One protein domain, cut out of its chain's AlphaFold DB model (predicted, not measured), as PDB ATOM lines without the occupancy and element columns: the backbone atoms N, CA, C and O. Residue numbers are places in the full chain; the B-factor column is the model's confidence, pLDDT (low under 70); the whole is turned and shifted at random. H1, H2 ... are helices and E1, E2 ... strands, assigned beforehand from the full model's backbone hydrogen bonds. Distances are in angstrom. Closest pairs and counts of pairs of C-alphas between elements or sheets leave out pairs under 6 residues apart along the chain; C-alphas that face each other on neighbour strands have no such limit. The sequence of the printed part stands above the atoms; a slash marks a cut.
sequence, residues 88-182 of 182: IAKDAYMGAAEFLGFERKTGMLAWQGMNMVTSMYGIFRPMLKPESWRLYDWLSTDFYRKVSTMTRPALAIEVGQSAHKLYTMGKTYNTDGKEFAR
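AT A GLANCE: This is residues 88 to 182 of the 182 residues of the protein "DUF4225 domain-containing protein" of Mesorhizobium sp (UniProt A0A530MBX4). A two-strand hairpin, E1 and E2, sits with the short helix H3 at one end of two long helices, H2 and H4, which run loosely side by side in opposite directions. H1 folds back on the other end of H2, and the long loop of residues 129 to 142 reaches away from the helices beyond the hairpin. The 95 printed residues hold four named helices and two named strands, in the order H1, H2, E1, E2, H3, H4, and the class is mostly helix. The whole is only just extended, close to loose, with a radius of gyration of the C-alphas of 18.8 A, and spans 57 by 31 by 18 A.

HOW THE PARTS SIT: E1, residues 126 to 128, and E2, residues 143 to 145, form an antiparallel hairpin at 135 degrees, with N 127 and O 144 within hydrogen-bond range at 2.8 A. H2, residues 104 to 124, is the hub. Its residues 122 to 124 alone touch H3, residues 146 to 149, closest at the C-alphas of Ile 123 and Val 147, 5.3 A. H2 and H4, residues 152 to 173, only just touch, with 3 pairs of C-alphas within 8 A, the closest those of Met 116 and Ser 162, 7.2 A; they run opposite ways at a shallow tilt of 10 degrees. H1, residues 88 to 99, touches residues 104 to 111 of H2, opposite ways at a steep tilt of 49 degrees, closest at the C-alphas of Met 94 and Gly 107, 4.0 A. H1 and H4 are apart. In H1, H2 and H4 every O i to N i+4 pair is within hydrogen-bond range; H3 is too short for such a pair.

IN THESE COORDINATES: H1 begins at C-alpha 88 (178.866, 235.181, 195.822) and is 15.9 A long. H2 is 30.2 A long, E1 6.7 A, E2 6.8 A and H3 5.5 A. H4, 31.4 A, ends at C-alpha 173 (172.238, 232.861, 178.163).

THE WHOLE: The C-alphas of Leu 135 and Gly 177, the two farthest apart, are 59.7 A apart. The printed part has no cut; the link from E1 to E2 is long. Mean pLDDT of the printed part is 76.6, and residues 164 to 182 are among those under 70.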
ATOM      1  N   ILE A  88     178.140 236.281 195.172       77.44
ATOM      2  CA  ILE A  88     178.866 235.181 195.822       77.44
ATOM      3  C   ILE A  88     178.084 233.864 195.709       77.44
ATOM      4  O   ILE A  88     178.671 232.805 195.486       77.44
ATOM      5  N   ALA A  89     176.754 233.913 195.812       77.44
ATOM      6  CA  ALA A  89     175.923 232.731 195.663       77.44
ATOM      7  C   ALA A  89     175.888 232.199 194.237       77.44
ATOM      8  O   ALA A  89     176.061 231.000 194.032       77.44
ATOM      9  N   LYS A  90     175.760 233.073 193.243       75.88
ATOM     10  CA  LYS A  90     175.885 232.684 191.840       75.88
ATOM     11  C   LYS A  90     177.242 232.023 191.576       75.88
ATOM     12  O   LYS A  90     177.278 230.932 191.006       75.88
ATOM     13  N   ASP A  91     178.330 232.628 192.046       81.12
ATOM     14  CA  ASP A  91     179.686 232.112 191.845       81.12
ATOM     15  C   ASP A  91     179.903 230.762 192.530       81.12
ATOM     16  O   ASP A  91     180.494 229.863 191.934       81.12
ATOM     17  N   ALA A  92     179.357 230.565 193.731       82.94
ATOM     18  CA  ALA A  92     179.437 229.284 194.426       82.94
ATOM     19  C   ALA A  92     178.691 228.165 193.690       82.94
ATOM     20  O   ALA A  92     179.204 227.055 193.593       82.94
ATOM     21  N   TYR A  93     177.507 228.439 193.130       81.50
ATOM     22  CA  TYR A  93     176.779 227.447 192.334       81.50
ATOM     23  C   TYR A  93     177.509 227.127 191.023       81.50
ATOM     24  O   TYR A  93     177.587 225.963 190.628       81.50
ATOM     25  N   MET A  94     178.072 228.141 190.358       83.31
ATOM     26  CA  MET A  94     178.891 227.956 189.154       83.31
ATOM     27  C   MET A  94     180.159 227.144 189.455       83.31
ATOM     28  O   MET A  94     180.473 226.222 188.706       83.31
ATOM     29  N   GLY A  95     180.848 227.443 190.559       83.50
ATOM     30  CA  GLY A  95     182.046 226.730 191.001       83.50
ATOM     31  C   GLY A  95     181.766 225.305 191.479       83.50
ATOM     32  O   GLY A  95     182.540 224.403 191.183       83.50
ATOM     33  N   ALA A  96     180.635 225.063 192.151       84.25
ATOM     34  CA  ALA A  96     180.218 223.715 192.537       84.25
ATOM     35  C   ALA A  96     179.914 222.844 191.310       84.25
ATOM     36  O   ALA A  96     180.294 221.676 191.279       84.25
ATOM     37  N   ALA A  97     179.272 223.409 190.283       85.00
ATOM     38  CA  ALA A  97     179.059 222.706 189.022       85.00
ATOM     39  C   ALA A  97     180.391 222.357 188.338       85.00
ATOM     40  O   ALA A  97     180.577 221.202 187.967       85.00
ATOM     41  N   GLU A  98     181.329 223.309 188.258       87.12
ATOM     42  CA  GLU A  98     182.678 223.086 187.707       87.12
ATOM     43  C   GLU A  98     183.439 221.998 188.478       87.12
ATOM     44  O   GLU A  98     183.989 221.081 187.873       87.12
ATOM     45  N   PHE A  99     183.410 222.042 189.813       84.56
ATOM     46  CA  PHE A  99     184.036 221.034 190.674       84.56
ATOM     47  C   PHE A  99     183.471 219.625 190.444       84.56
ATOM     48  O   PHE A  99     184.207 218.643 190.486       84.56
ATOM     49  N   LEU A 100     182.170 219.525 190.168       88.69
ATOM     50  CA  LEU A 100     181.487 218.266 189.863       88.69
ATOM     51  C   LEU A 100     181.653 217.823 188.395       88.69
ATOM     52  O   LEU A 100     181.072 216.816 187.999       88.69
ATOM     53  N   GLY A 101     182.437 218.548 187.591       84.81
ATOM     54  CA  GLY A 101     182.704 218.232 186.184       84.81
ATOM     55  C   GLY A 101     181.637 218.728 185.203       84.81
ATOM     56  O   GLY A 101     181.686 218.382 184.024       84.81
ATOM     57  N   PHE A 102     180.680 219.537 185.662       89.00
ATOM     58  CA  PHE A 102     179.699 220.202 184.807       89.00
ATOM     59  C   PHE A 102     180.196 221.578 184.354       89.00
ATOM     60  O   PHE A 102     181.072 222.193 184.956       89.00
ATOM     61  N   GLU A 103     179.584 222.120 183.306       85.38
ATOM     62  CA  GLU A 103     179.847 223.494 182.887       85.38
ATOM     63  C   GLU A 103     179.376 224.504 183.950       85.38
ATOM     64  O   GLU A 103     178.303 224.347 184.543       85.38
ATOM     65  N   ARG A 104     180.105 225.620 184.127       82.62
ATOM     66  CA  ARG A 104     179.664 226.748 184.981       82.62
ATOM     67  C   ARG A 104     178.262 227.247 184.597       82.62
ATOM     68  O   ARG A 104     177.502 227.696 185.456       82.62
ATOM     69  N   LYS A 105     177.888 227.118 183.319       82.69
ATOM     70  CA  LYS A 105     176.545 227.414 182.795       82.69
ATOM     71  C   LYS A 105     175.454 226.563 183.451       82.69
ATOM     72  O   LYS A 105     174.393 227.088 183.787       82.69
ATOM     73  N   THR A 106     175.731 225.291 183.723       83.38
ATOM     74  CA  THR A 106     174.830 224.395 184.464       83.38
ATOM     75  C   THR A 106     174.655 224.854 185.909       83.38
ATOM     76  O   THR A 106     173.537 224.864 186.419       83.38
ATOM     77  N   GLY A 107     175.727 225.316 186.558       82.06
ATOM     78  CA  GLY A 107     175.651 225.888 187.906       82.06
ATOM     79  C   GLY A 107     174.814 227.167 187.967       82.06
ATOM     80  O   GLY A 107     173.980 227.325 188.857       82.06
ATOM     81  N   MET A 108     174.948 228.045 186.969       82.06
ATOM     82  CA  MET A 108     174.094 229.230 186.835       82.06
ATOM     83  C   MET A 108     172.612 228.854 186.659       82.06
ATOM     84  O   MET A 108     171.747 229.451 187.301       82.06
ATOM     85  N   LEU A 109     172.310 227.850 185.830       82.56
ATOM     86  CA  LEU A 109     170.945 227.345 185.657       82.56
ATOM     87  C   LEU A 109     170.383 226.772 186.963       82.56
ATOM     88  O   LEU A 109     169.238 227.058 187.315       82.56
ATOM     89  N   ALA A 110     171.189 226.022 187.716       83.12
ATOM     90  CA  ALA A 110     170.800 225.489 189.018       83.12
ATOM     91  C   ALA A 110     170.504 226.609 190.032       83.12
ATOM     92  O   ALA A 110     169.475 226.572 190.710       83.12
ATOM     93  N   TRP A 111     171.353 227.642 190.090       77.81
ATOM     94  CA  TRP A 111     171.135 228.839 190.910       77.81
ATOM     95  C   TRP A 111     169.802 229.527 190.585       77.81
ATOM     96  O   TRP A 111     169.023 229.875 191.477       77.81
ATOM     97  N   GLN A 112     169.514 229.712 189.298       75.50
ATOM     98  CA  GLN A 112     168.288 230.364 188.838       75.50
ATOM     99  C   GLN A 112     167.049 229.512 189.111       75.50
ATOM    100  O   GLN A 112     166.056 230.028 189.629       75.50
ATOM    101  N   GLY A 113     167.115 228.207 188.838       80.81
ATOM    102  CA  GLY A 113     166.042 227.264 189.145       80.81
ATOM    103  C   GLY A 113     165.709 227.257 190.637       80.81
ATOM    104  O   GLY A 113     164.543 227.387 191.012       80.81
ATOM    105  N   MET A 114     166.733 227.216 191.495       80.25
ATOM    106  CA  MET A 114     166.558 227.282 192.946       80.25
ATOM    107  C   MET A 114     165.893 228.590 193.382       80.25
ATOM    108  O   MET A 114     164.955 228.575 194.181       80.25
ATOM    109  N   ASN A 115     166.329 229.728 192.835       73.06
ATOM    110  CA  ASN A 115     165.711 231.021 193.121       73.06
ATOM    111  C   ASN A 115     164.246 231.081 192.687       73.06
ATOM    112  O   ASN A 115     163.418 231.629 193.414       73.06
ATOM    113  N   MET A 116     163.906 230.507 191.531       78.00
ATOM    114  CA  MET A 116     162.529 230.459 191.044       78.00
ATOM    115  C   MET A 116     161.645 229.613 191.963       78.00
ATOM    116  O   MET A 116     160.580 230.068 192.375       78.00
ATOM    117  N   VAL A 117     162.104 228.416 192.340       80.81
ATOM    118  CA  VAL A 117     161.392 227.543 193.285       80.81
ATOM    119  C   VAL A 117     161.220 228.239 194.632       80.81
ATOM    120  O   VAL A 117     160.126 228.232 195.188       80.81
ATOM    121  N   THR A 118     162.264 228.903 195.125       78.75
ATOM    122  CA  THR A 118     162.231 229.645 196.392       78.75
ATOM    123  C   THR A 118     161.236 230.802 196.339       78.75
ATOM    124  O   THR A 118     160.442 230.974 197.262       78.75
ATOM    125  N   SER A 119     161.224 231.566 195.245       72.94
ATOM    126  CA  SER A 119     160.262 232.650 195.033       72.94
ATOM    127  C   SER A 119     158.832 232.116 194.961       72.94
ATOM    128  O   SER A 119     157.934 232.636 195.615       72.94
ATOM    129  N   MET A 120     158.615 231.028 194.221       78.19
ATOM    130  CA  MET A 120     157.301 230.408 194.084       78.19
ATOM    131  C   MET A 120     156.812 229.825 195.417       78.19
ATOM    132  O   MET A 120     155.655 230.016 195.789       78.19
ATOM    133  N   TYR A 121     157.699 229.208 196.198       80.94
ATOM    134  CA  TYR A 121     157.406 228.819 197.576       80.94
ATOM    135  C   TYR A 121     157.049 230.039 198.435       80.94
ATOM    136  O   TYR A 121     156.097 229.992 199.208       80.94
ATOM    137  N   GLY A 122     157.740 231.165 198.253       78.12
ATOM    138  CA  GLY A 122     157.423 232.443 198.886       78.12
ATOM    139  C   GLY A 122     155.970 232.882 198.693       78.12
ATOM    140  O   GLY A 122     155.373 233.350 199.661       78.12
ATOM    141  N   ILE A 123     155.401 232.668 197.503       79.62
ATOM    142  CA  ILE A 123     154.008 232.987 197.137       79.62
ATOM    143  C   ILE A 123     153.023 231.949 197.692       79.62
ATOM    144  O   ILE A 123     151.958 232.294 198.213       79.62
ATOM    145  N   PHE A 124     153.357 230.665 197.564       83.19
ATOM    146  CA  PHE A 124     152.424 229.564 197.819       83.19
ATOM    147  C   PHE A 124     152.542 228.933 199.205       83.19
ATOM    148  O   PHE A 124     151.719 228.074 199.532       83.19
ATOM    149  N   ARG A 125     153.509 229.351 200.030       83.44
ATOM    150  CA  ARG A 125     153.694 228.770 201.362       83.44
ATOM    151  C   ARG A 125     152.405 228.859 202.191       83.44
ATOM    152  O   ARG A 125     151.720 229.894 202.150       83.44
ATOM    153  N   PRO A 126     152.090 227.812 202.970       85.94
ATOM    154  CA  PRO A 126     151.042 227.894 203.969       85.94
ATOM    155  C   PRO A 126     151.447 228.901 205.052       85.94
ATOM    156  O   PRO A 126     152.598 228.961 205.481       85.94
ATOM    157  N   MET A 127     150.490 229.718 205.470       85.50
ATOM    158  CA  MET A 127     150.609 230.694 206.544       85.50
ATOM    159  C   MET A 127     149.527 230.389 207.571       85.50
ATOM    160  O   MET A 127     148.380 230.129 207.205       85.50
ATOM    161  N   LEU A 128     149.895 230.406 208.847       85.31
ATOM    162  CA  LEU A 128     148.959 230.154 209.932       85.31
ATOM    163  C   LEU A 128     147.984 231.332 210.064       85.31
ATOM    164  O   LEU A 128     148.410 232.492 210.053       85.31
ATOM    165  N   LYS A 129     146.682 231.047 210.181       84.50
ATOM    166  CA  LYS A 129     145.672 232.068 210.485       84.50
ATOM    167  C   LYS A 129     145.975 232.695 211.852       84.50
ATOM    168  O   LYS A 129     146.164 231.945 212.806       84.50
ATOM    169  N   PRO A 130     145.975 234.036 211.988       79.25
ATOM    170  CA  PRO A 130     146.174 234.686 213.289       79.25
ATOM    171  C   PRO A 130     145.145 234.251 214.344       79.25
ATOM    172  O   PRO A 130     145.439 234.237 215.532       79.25
ATOM    173  N   GLU A 131     143.944 233.884 213.891       79.06
ATOM    174  CA  GLU A 131     142.812 233.440 214.709       79.06
ATOM    175  C   GLU A 131     142.783 231.920 214.941       79.06
ATOM    176  O   GLU A 131     141.892 231.434 215.634       79.06
ATOM    177  N   SER A 132     143.718 231.145 214.377       81.38
ATOM    178  CA  SER A 132     143.793 229.706 214.656       81.38
ATOM    179  C   SER A 132     144.521 229.494 215.979       81.38
ATOM    180  O   SER A 132     145.740 229.628 216.075       81.38
ATOM    181  N   TRP A 133     143.748 229.157 217.010       75.56
ATOM    182  CA  TRP A 133     144.257 228.741 218.313       75.56
ATOM    183  C   TRP A 133     144.339 227.223 218.365       75.56
ATOM    184  O   TRP A 133     143.504 226.516 217.803       75.56
ATOM    185  N   ARG A 134     145.343 226.716 219.076       77.19
ATOM    186  CA  ARG A 134     145.595 225.282 219.177       77.19
ATOM    187  C   ARG A 134     145.164 224.747 220.536       77.19
ATOM    188  O   ARG A 134     145.695 225.192 221.550       77.19
ATOM    189  N   LEU A 135     144.290 223.739 220.537       77.06
ATOM    190  CA  LEU A 135     144.111 222.841 221.687       77.06
ATOM    191  C   LEU A 135     144.821 221.484 221.480       77.06
ATOM    192  O   LEU A 135     145.326 220.928 222.449       77.06
ATOM    193  N   TYR A 136     144.927 221.002 220.228       82.44
ATOM    194  CA  TYR A 136     145.604 219.747 219.845       82.44
ATOM    195  C   TYR A 136     146.672 219.970 218.756       82.44
ATOM    196  O   TYR A 136     147.645 220.675 219.008       82.44
ATOM    197  N   ASP A 137     146.510 219.405 217.557       84.12
ATOM    198  CA  ASP A 137     147.401 219.593 216.408       84.12
ATOM    199  C   ASP A 137     146.808 220.560 215.381       84.12
ATOM    200  O   ASP A 137     145.599 220.794 215.352       84.12
ATOM    201  N   TRP A 138     147.668 221.132 214.535       84.81
ATOM    202  CA  TRP A 138     147.236 222.015 213.453       84.81
ATOM    203  C   TRP A 138     146.542 221.223 212.347       84.81
ATOM    204  O   TRP A 138     147.115 220.281 211.794       84.81
ATOM    205  N   LEU A 139     145.333 221.642 211.978       86.62
ATOM    206  CA  LEU A 139     144.598 221.081 210.851       86.62
ATOM    207  C   LEU A 139     144.921 221.838 209.563       86.62
ATOM    208  O   LEU A 139     145.291 223.011 209.564       86.62
ATOM    209  N   SER A 140     144.717 221.188 208.418       80.69
ATOM    210  CA  SER A 140     144.890 221.821 207.102       80.69
ATOM    211  C   SER A 140     144.031 223.083 206.925       80.69
ATOM    212  O   SER A 140     144.409 223.985 206.180       80.69
ATOM    213  N   THR A 141     142.910 223.181 207.644       83.44
ATOM    214  CA  THR A 141     142.007 224.340 207.670       83.44
ATOM    215  C   THR A 141     142.551 225.542 208.445       83.44
ATOM    216  O   THR A 141     142.048 226.653 208.247       83.44
ATOM    217  N   ASP A 142     143.570 225.355 209.288       85.56
ATOM    218  CA  ASP A 142     144.219 226.424 210.065       85.56
ATOM    219  C   ASP A 142     145.208 227.249 209.237       85.56
ATOM    220  O   ASP A 142     145.659 228.320 209.648       85.56
ATOM    221  N   PHE A 143     145.518 226.777 208.030       86.25
ATOM    222  CA  PHE A 143     146.427 227.439 207.113       86.25
ATOM    223  C   PHE A 143     145.669 228.100 205.965       86.25
ATOM    224  O   PHE A 143     144.686 227.584 205.435       86.25
ATOM    225  N   TYR A 144     146.165 229.255 205.542       87.25
ATOM    226  CA  TYR A 144     145.816 229.875 204.268       87.25
ATOM    227  C   TYR A 144     147.066 229.960 203.388       87.25
ATOM    228  O   TYR A 144     148.195 229.845 203.864       87.25
ATOM    229  N   ARG A 145     146.890 230.150 202.079       86.38
ATOM    230  CA  ARG A 145     148.023 230.356 201.163       86.38
ATOM    231  C   ARG A 145     148.424 231.823 201.194       86.38
ATOM    232  O   ARG A 145     147.561 232.672 201.015       86.38
ATOM    233  N   LYS A 146     149.711 232.150 201.331       82.12
ATOM    234  CA  LYS A 146     150.165 233.555 201.411       82.12
ATOM    235  C   LYS A 146     149.663 234.439 200.253       82.12
ATOM    236  O   LYS A 146     149.333 235.604 200.472       82.12
ATOM    237  N   VAL A 147     149.528 233.879 199.048       79.31
ATOM    238  CA  VAL A 147     148.956 234.573 197.879       79.31
ATOM    239  C   VAL A 147     147.567 235.175 198.136       79.31
ATOM    240  O   VAL A 147     147.268 236.241 197.606       79.31
ATOM    241  N   SER A 148     146.726 234.553 198.973       79.12
ATOM    242  CA  SER A 148     145.366 235.044 199.242       79.12
ATOM    243  C   SER A 148     145.329 236.262 200.165       79.12
ATOM    244  O   SER A 148     144.293 236.907 200.273       79.12
ATOM    245  N   THR A 149     146.440 236.580 200.830       79.94
ATOM    246  CA  THR A 149     146.567 237.743 201.725       79.94
ATOM    247  C   THR A 149     147.480 238.829 201.172       79.94
ATOM    248  O   THR A 149     147.626 239.884 201.785       79.94
ATOM    249  N   MET A 150     148.131 238.589 200.033       77.38
ATOM    250  CA  MET A 150     148.960 239.598 199.385       77.38
ATOM    251  C   MET A 150     148.091 240.691 198.773       77.38
ATOM    252  O   MET A 150     147.113 240.425 198.075       77.38
ATOM    253  N   THR A 151     148.483 241.945 198.991       79.06
ATOM    254  CA  THR A 151     147.881 243.059 198.262       79.06
ATOM    255  C   THR A 151     148.217 242.922 196.774       79.06
ATOM    256  O   THR A 151     149.286 242.431 196.404       79.06
ATOM    257  N   ARG A 152     147.314 243.371 195.894       76.75
ATOM    258  CA  ARG A 152     147.539 243.330 194.435       76.75
ATOM    259  C   ARG A 152     148.885 243.950 194.010       76.75
ATOM    260  O   ARG A 152     149.541 243.348 193.165       76.75
ATOM    261  N   PRO A 153     149.343 245.079 194.597       69.06
ATOM    262  CA  PRO A 153     150.667 245.625 194.303       69.06
ATOM    263  C   PRO A 153     151.816 244.711 194.744       69.06
ATOM    264  O   PRO A 153     152.764 244.540 193.987       69.06
ATOM    265  N   ALA A 154     151.731 244.089 195.926       67.25
ATOM    266  CA  ALA A 154     152.770 243.175 196.409       67.25
ATOM    267  C   ALA A 154     152.910 241.950 195.496       67.25
ATOM    268  O   ALA A 154     154.021 241.583 195.117       67.25
ATOM    269  N   LEU A 155     151.778 241.377 195.074       76.31
ATOM    270  CA  LEU A 155     151.763 240.268 194.125       76.31
ATOM    271  C   LEU A 155     152.355 240.678 192.767       76.31
ATOM    272  O   LEU A 155     153.140 239.937 192.183       76.31
ATOM    273  N   ALA A 156     152.015 241.871 192.272       73.38
ATOM    274  CA  ALA A 156     152.544 242.383 191.012       73.38
ATOM    275  C   ALA A 156     154.062 242.627 191.062       73.38
ATOM    276  O   ALA A 156     154.753 242.322 190.092       73.38
ATOM    277  N   ILE A 157     154.589 243.119 192.188       72.62
ATOM    278  CA  ILE A 157     156.033 243.281 192.402       72.62
ATOM    279  C   ILE A 157     156.732 241.922 192.369       72.62
ATOM    280  O   ILE A 157     157.728 241.778 191.669       72.62
ATOM    281  N   GLU A 158     156.213 240.915 193.070       68.06
ATOM    282  CA  GLU A 158     156.839 239.589 193.139       68.06
ATOM    283  C   GLU A 158     156.828 238.871 191.779       68.06
ATOM    284  O   GLU A 158     157.838 238.299 191.349       68.06
ATOM    285  N   VAL A 159     155.716 238.976 191.046       75.19
ATOM    286  CA  VAL A 159     155.608 238.479 189.666       75.19
ATOM    287  C   VAL A 159     156.548 239.248 188.736       75.19
ATOM    288  O   VAL A 159     157.272 238.631 187.960       75.19
ATOM    289  N   GLY A 160     156.586 240.579 188.833       73.25
ATOM    290  CA  GLY A 160     157.458 241.432 188.026       73.25
ATOM    291  C   GLY A 160     158.943 241.160 188.271       73.25
ATOM    292  O   GLY A 160     159.710 241.043 187.321       73.25
ATOM    293  N   GLN A 161     159.347 240.970 189.528       65.81
ATOM    294  CA  GLN A 161     160.707 240.573 189.896       65.81
ATOM    295  C   GLN A 161     161.073 239.207 189.311       65.81
ATOM    296  O   GLN A 161     162.164 239.042 188.764       65.81
ATOM    297  N   SER A 162     160.159 238.237 189.392       67.69
ATOM    298  CA  SER A 162     160.355 236.900 188.822       67.69
ATOM    299  C   SER A 162     160.487 236.956 187.296       67.69
ATOM    300  O   SER A 162     161.403 236.362 186.730       67.69
ATOM    301  N   ALA A 163     159.631 237.735 186.630       70.25
ATOM    302  CA  ALA A 163     159.673 237.943 185.186       70.25
ATOM    303  C   ALA A 163     160.948 238.672 184.736       70.25
ATOM    304  O   ALA A 163     161.562 238.281 183.747       70.25
ATOM    305  N   HIS A 164     161.394 239.689 185.479       69.81
ATOM    306  CA  HIS A 164     162.640 240.399 185.195       69.81
ATOM    307  C   HIS A 164     163.852 239.466 185.291       69.81
ATOM    308  O   HIS A 164     164.691 239.474 184.394       69.81
ATOM    309  N   LYS A 165     163.912 238.609 186.322       66.19
ATOM    310  CA  LYS A 165     164.961 237.584 186.464       66.19
ATOM    311  C   LYS A 165     164.968 236.585 185.300       66.19
ATOM    312  O   LYS A 165     166.038 236.221 184.824       66.19
ATOM    313  N   LEU A 166     163.795 236.164 184.817       66.19
ATOM    314  CA  LEU A 166     163.677 235.292 183.638       66.19
ATOM    315  C   LEU A 166     164.131 235.994 182.348       66.19
ATOM    316  O   LEU A 166     164.791 235.392 181.503       66.19
ATOM    317  N   TYR A 167     163.806 237.277 182.196       68.50
ATOM    318  CA  TYR A 167     164.222 238.065 181.040       68.50
ATOM    319  C   TYR A 167     165.740 238.291 181.010       68.50
ATOM    320  O   TYR A 167     166.379 238.066 179.979       68.50
ATOM    321  N   THR A 168     166.340 238.697 182.135       64.19
ATOM    322  CA  THR A 168     167.797 238.873 182.226       64.19
ATOM    323  C   THR A 168     168.523 237.553 182.006       64.19
ATOM    324  O   THR A 168     169.519 237.536 181.293       64.19
ATOM    325  N   MET A 169     167.972 236.436 182.489       63.97
ATOM    326  CA  MET A 169     168.459 235.085 182.201       63.97
ATOM    327  C   MET A 169     168.505 234.782 180.700       63.97
ATOM    328  O   MET A 169     169.547 234.354 180.207       63.97
ATOM    329  N   GLY A 170     167.414 235.013 179.961       65.25
ATOM    330  CA  GLY A 170     167.379 234.762 178.514       65.25
ATOM    331  C   GLY A 170     168.420 235.585 177.751       65.25
ATOM    332  O   GLY A 170     169.038 235.099 176.805       65.25
ATOM    333  N   LYS A 171     168.676 236.815 178.209       67.88
ATOM    334  CA  LYS A 171     169.702 237.695 177.642       67.88
ATOM    335  C   LYS A 171     171.119 237.222 177.980       67.88
ATOM    336  O   LYS A 171     171.958 237.127 177.088       67.88
ATOM    337  N   THR A 172     171.378 236.885 179.239       62.78
ATOM    338  CA  THR A 172     172.669 236.368 179.711       62.78
ATOM    339  C   THR A 172     173.021 235.028 179.060       62.78
ATOM    340  O   THR A 172     174.168 234.813 178.691       62.78
ATOM    341  N   TYR A 173     172.038 234.152 178.831       62.44
ATOM    342  CA  TYR A 173     172.238 232.861 178.163       62.44
ATOM    343  C   TYR A 173     172.675 233.001 176.695       62.44
ATOM    344  O   TYR A 173     173.396 232.141 176.194       62.44
ATOM    345  N   ASN A 174     172.235 234.071 176.022       62.38
ATOM    346  CA  ASN A 174     172.541 234.365 174.618       62.38
ATOM    347  C   ASN A 174     173.789 235.246 174.420       62.38
ATOM    348  O   ASN A 174     174.160 235.503 173.277       62.38
ATOM    349  N   THR A 175     174.428 235.738 175.491       54.06
ATOM    350  CA  THR A 175     175.600 236.623 175.386       54.06
ATOM    351  C   THR A 175     176.832 235.925 175.967       54.06
ATOM    352  O   THR A 175     177.044 235.905 177.177       54.06
ATOM    353  N   ASP A 176     177.625 235.318 175.085       64.31
ATOM    354  CA  ASP A 176     178.754 234.448 175.425       64.31
ATOM    355  C   ASP A 176     180.009 235.208 175.897       64.31
ATOM    356  O   ASP A 176     180.444 236.195 175.298       64.31
ATOM    357  N   GLY A 177     180.642 234.687 176.955       55.16
ATOM    358  CA  GLY A 177     182.078 234.852 177.204       55.16
ATOM    359  C   GLY A 177     182.458 235.366 178.592       55.16
ATOM    360  O   GLY A 177     183.126 234.664 179.343       55.16
ATOM    361  N   LYS A 178     182.068 236.593 178.954       57.94
ATOM    362  CA  LYS A 178     182.696 237.296 180.096       57.94
ATOM    363  C   LYS A 178     182.160 236.912 181.475       57.94
ATOM    364  O   LYS A 178     182.896 236.998 182.445       57.94
ATOM    365  N   GLU A 179     180.906 236.479 181.568       60.75
ATOM    366  CA  GLU A 179     180.282 236.117 182.852       60.75
ATOM    367  C   GLU A 179     180.656 234.701 183.332       60.75
ATOM    368  O   GLU A 179     180.506 234.372 184.506       60.75
ATOM    369  N   PHE A 180     181.140 233.862 182.410       62.06
ATOM    370  CA  PHE A 180     181.605 232.495 182.665       62.06
ATOM    371  C   PHE A 180     183.135 232.391 182.676       62.06
ATOM    372  O   PHE A 180     183.672 231.347 183.055       62.06
ATOM    373  N   ALA A 181     183.832 233.460 182.277       59.59
ATOM    374  CA  ALA A 181     185.275 233.577 182.401       59.59
ATOM    375  C   ALA A 181     185.680 233.687 183.884       59.59
ATOM    376  O   ALA A 181     184.873 234.082 184.731       59.59
ATOM    377  N   ARG A 182     186.903 233.256 184.196       57.19
ATOM    378  CA  ARG A 182     187.523 233.472 185.509       57.19
ATOM    379  C   ARG A 182     187.943 234.923 185.680       57.19
ATOM    380  O   ARG A 182     188.393 235.512 184.672       57.19
TER     381      ARG A 182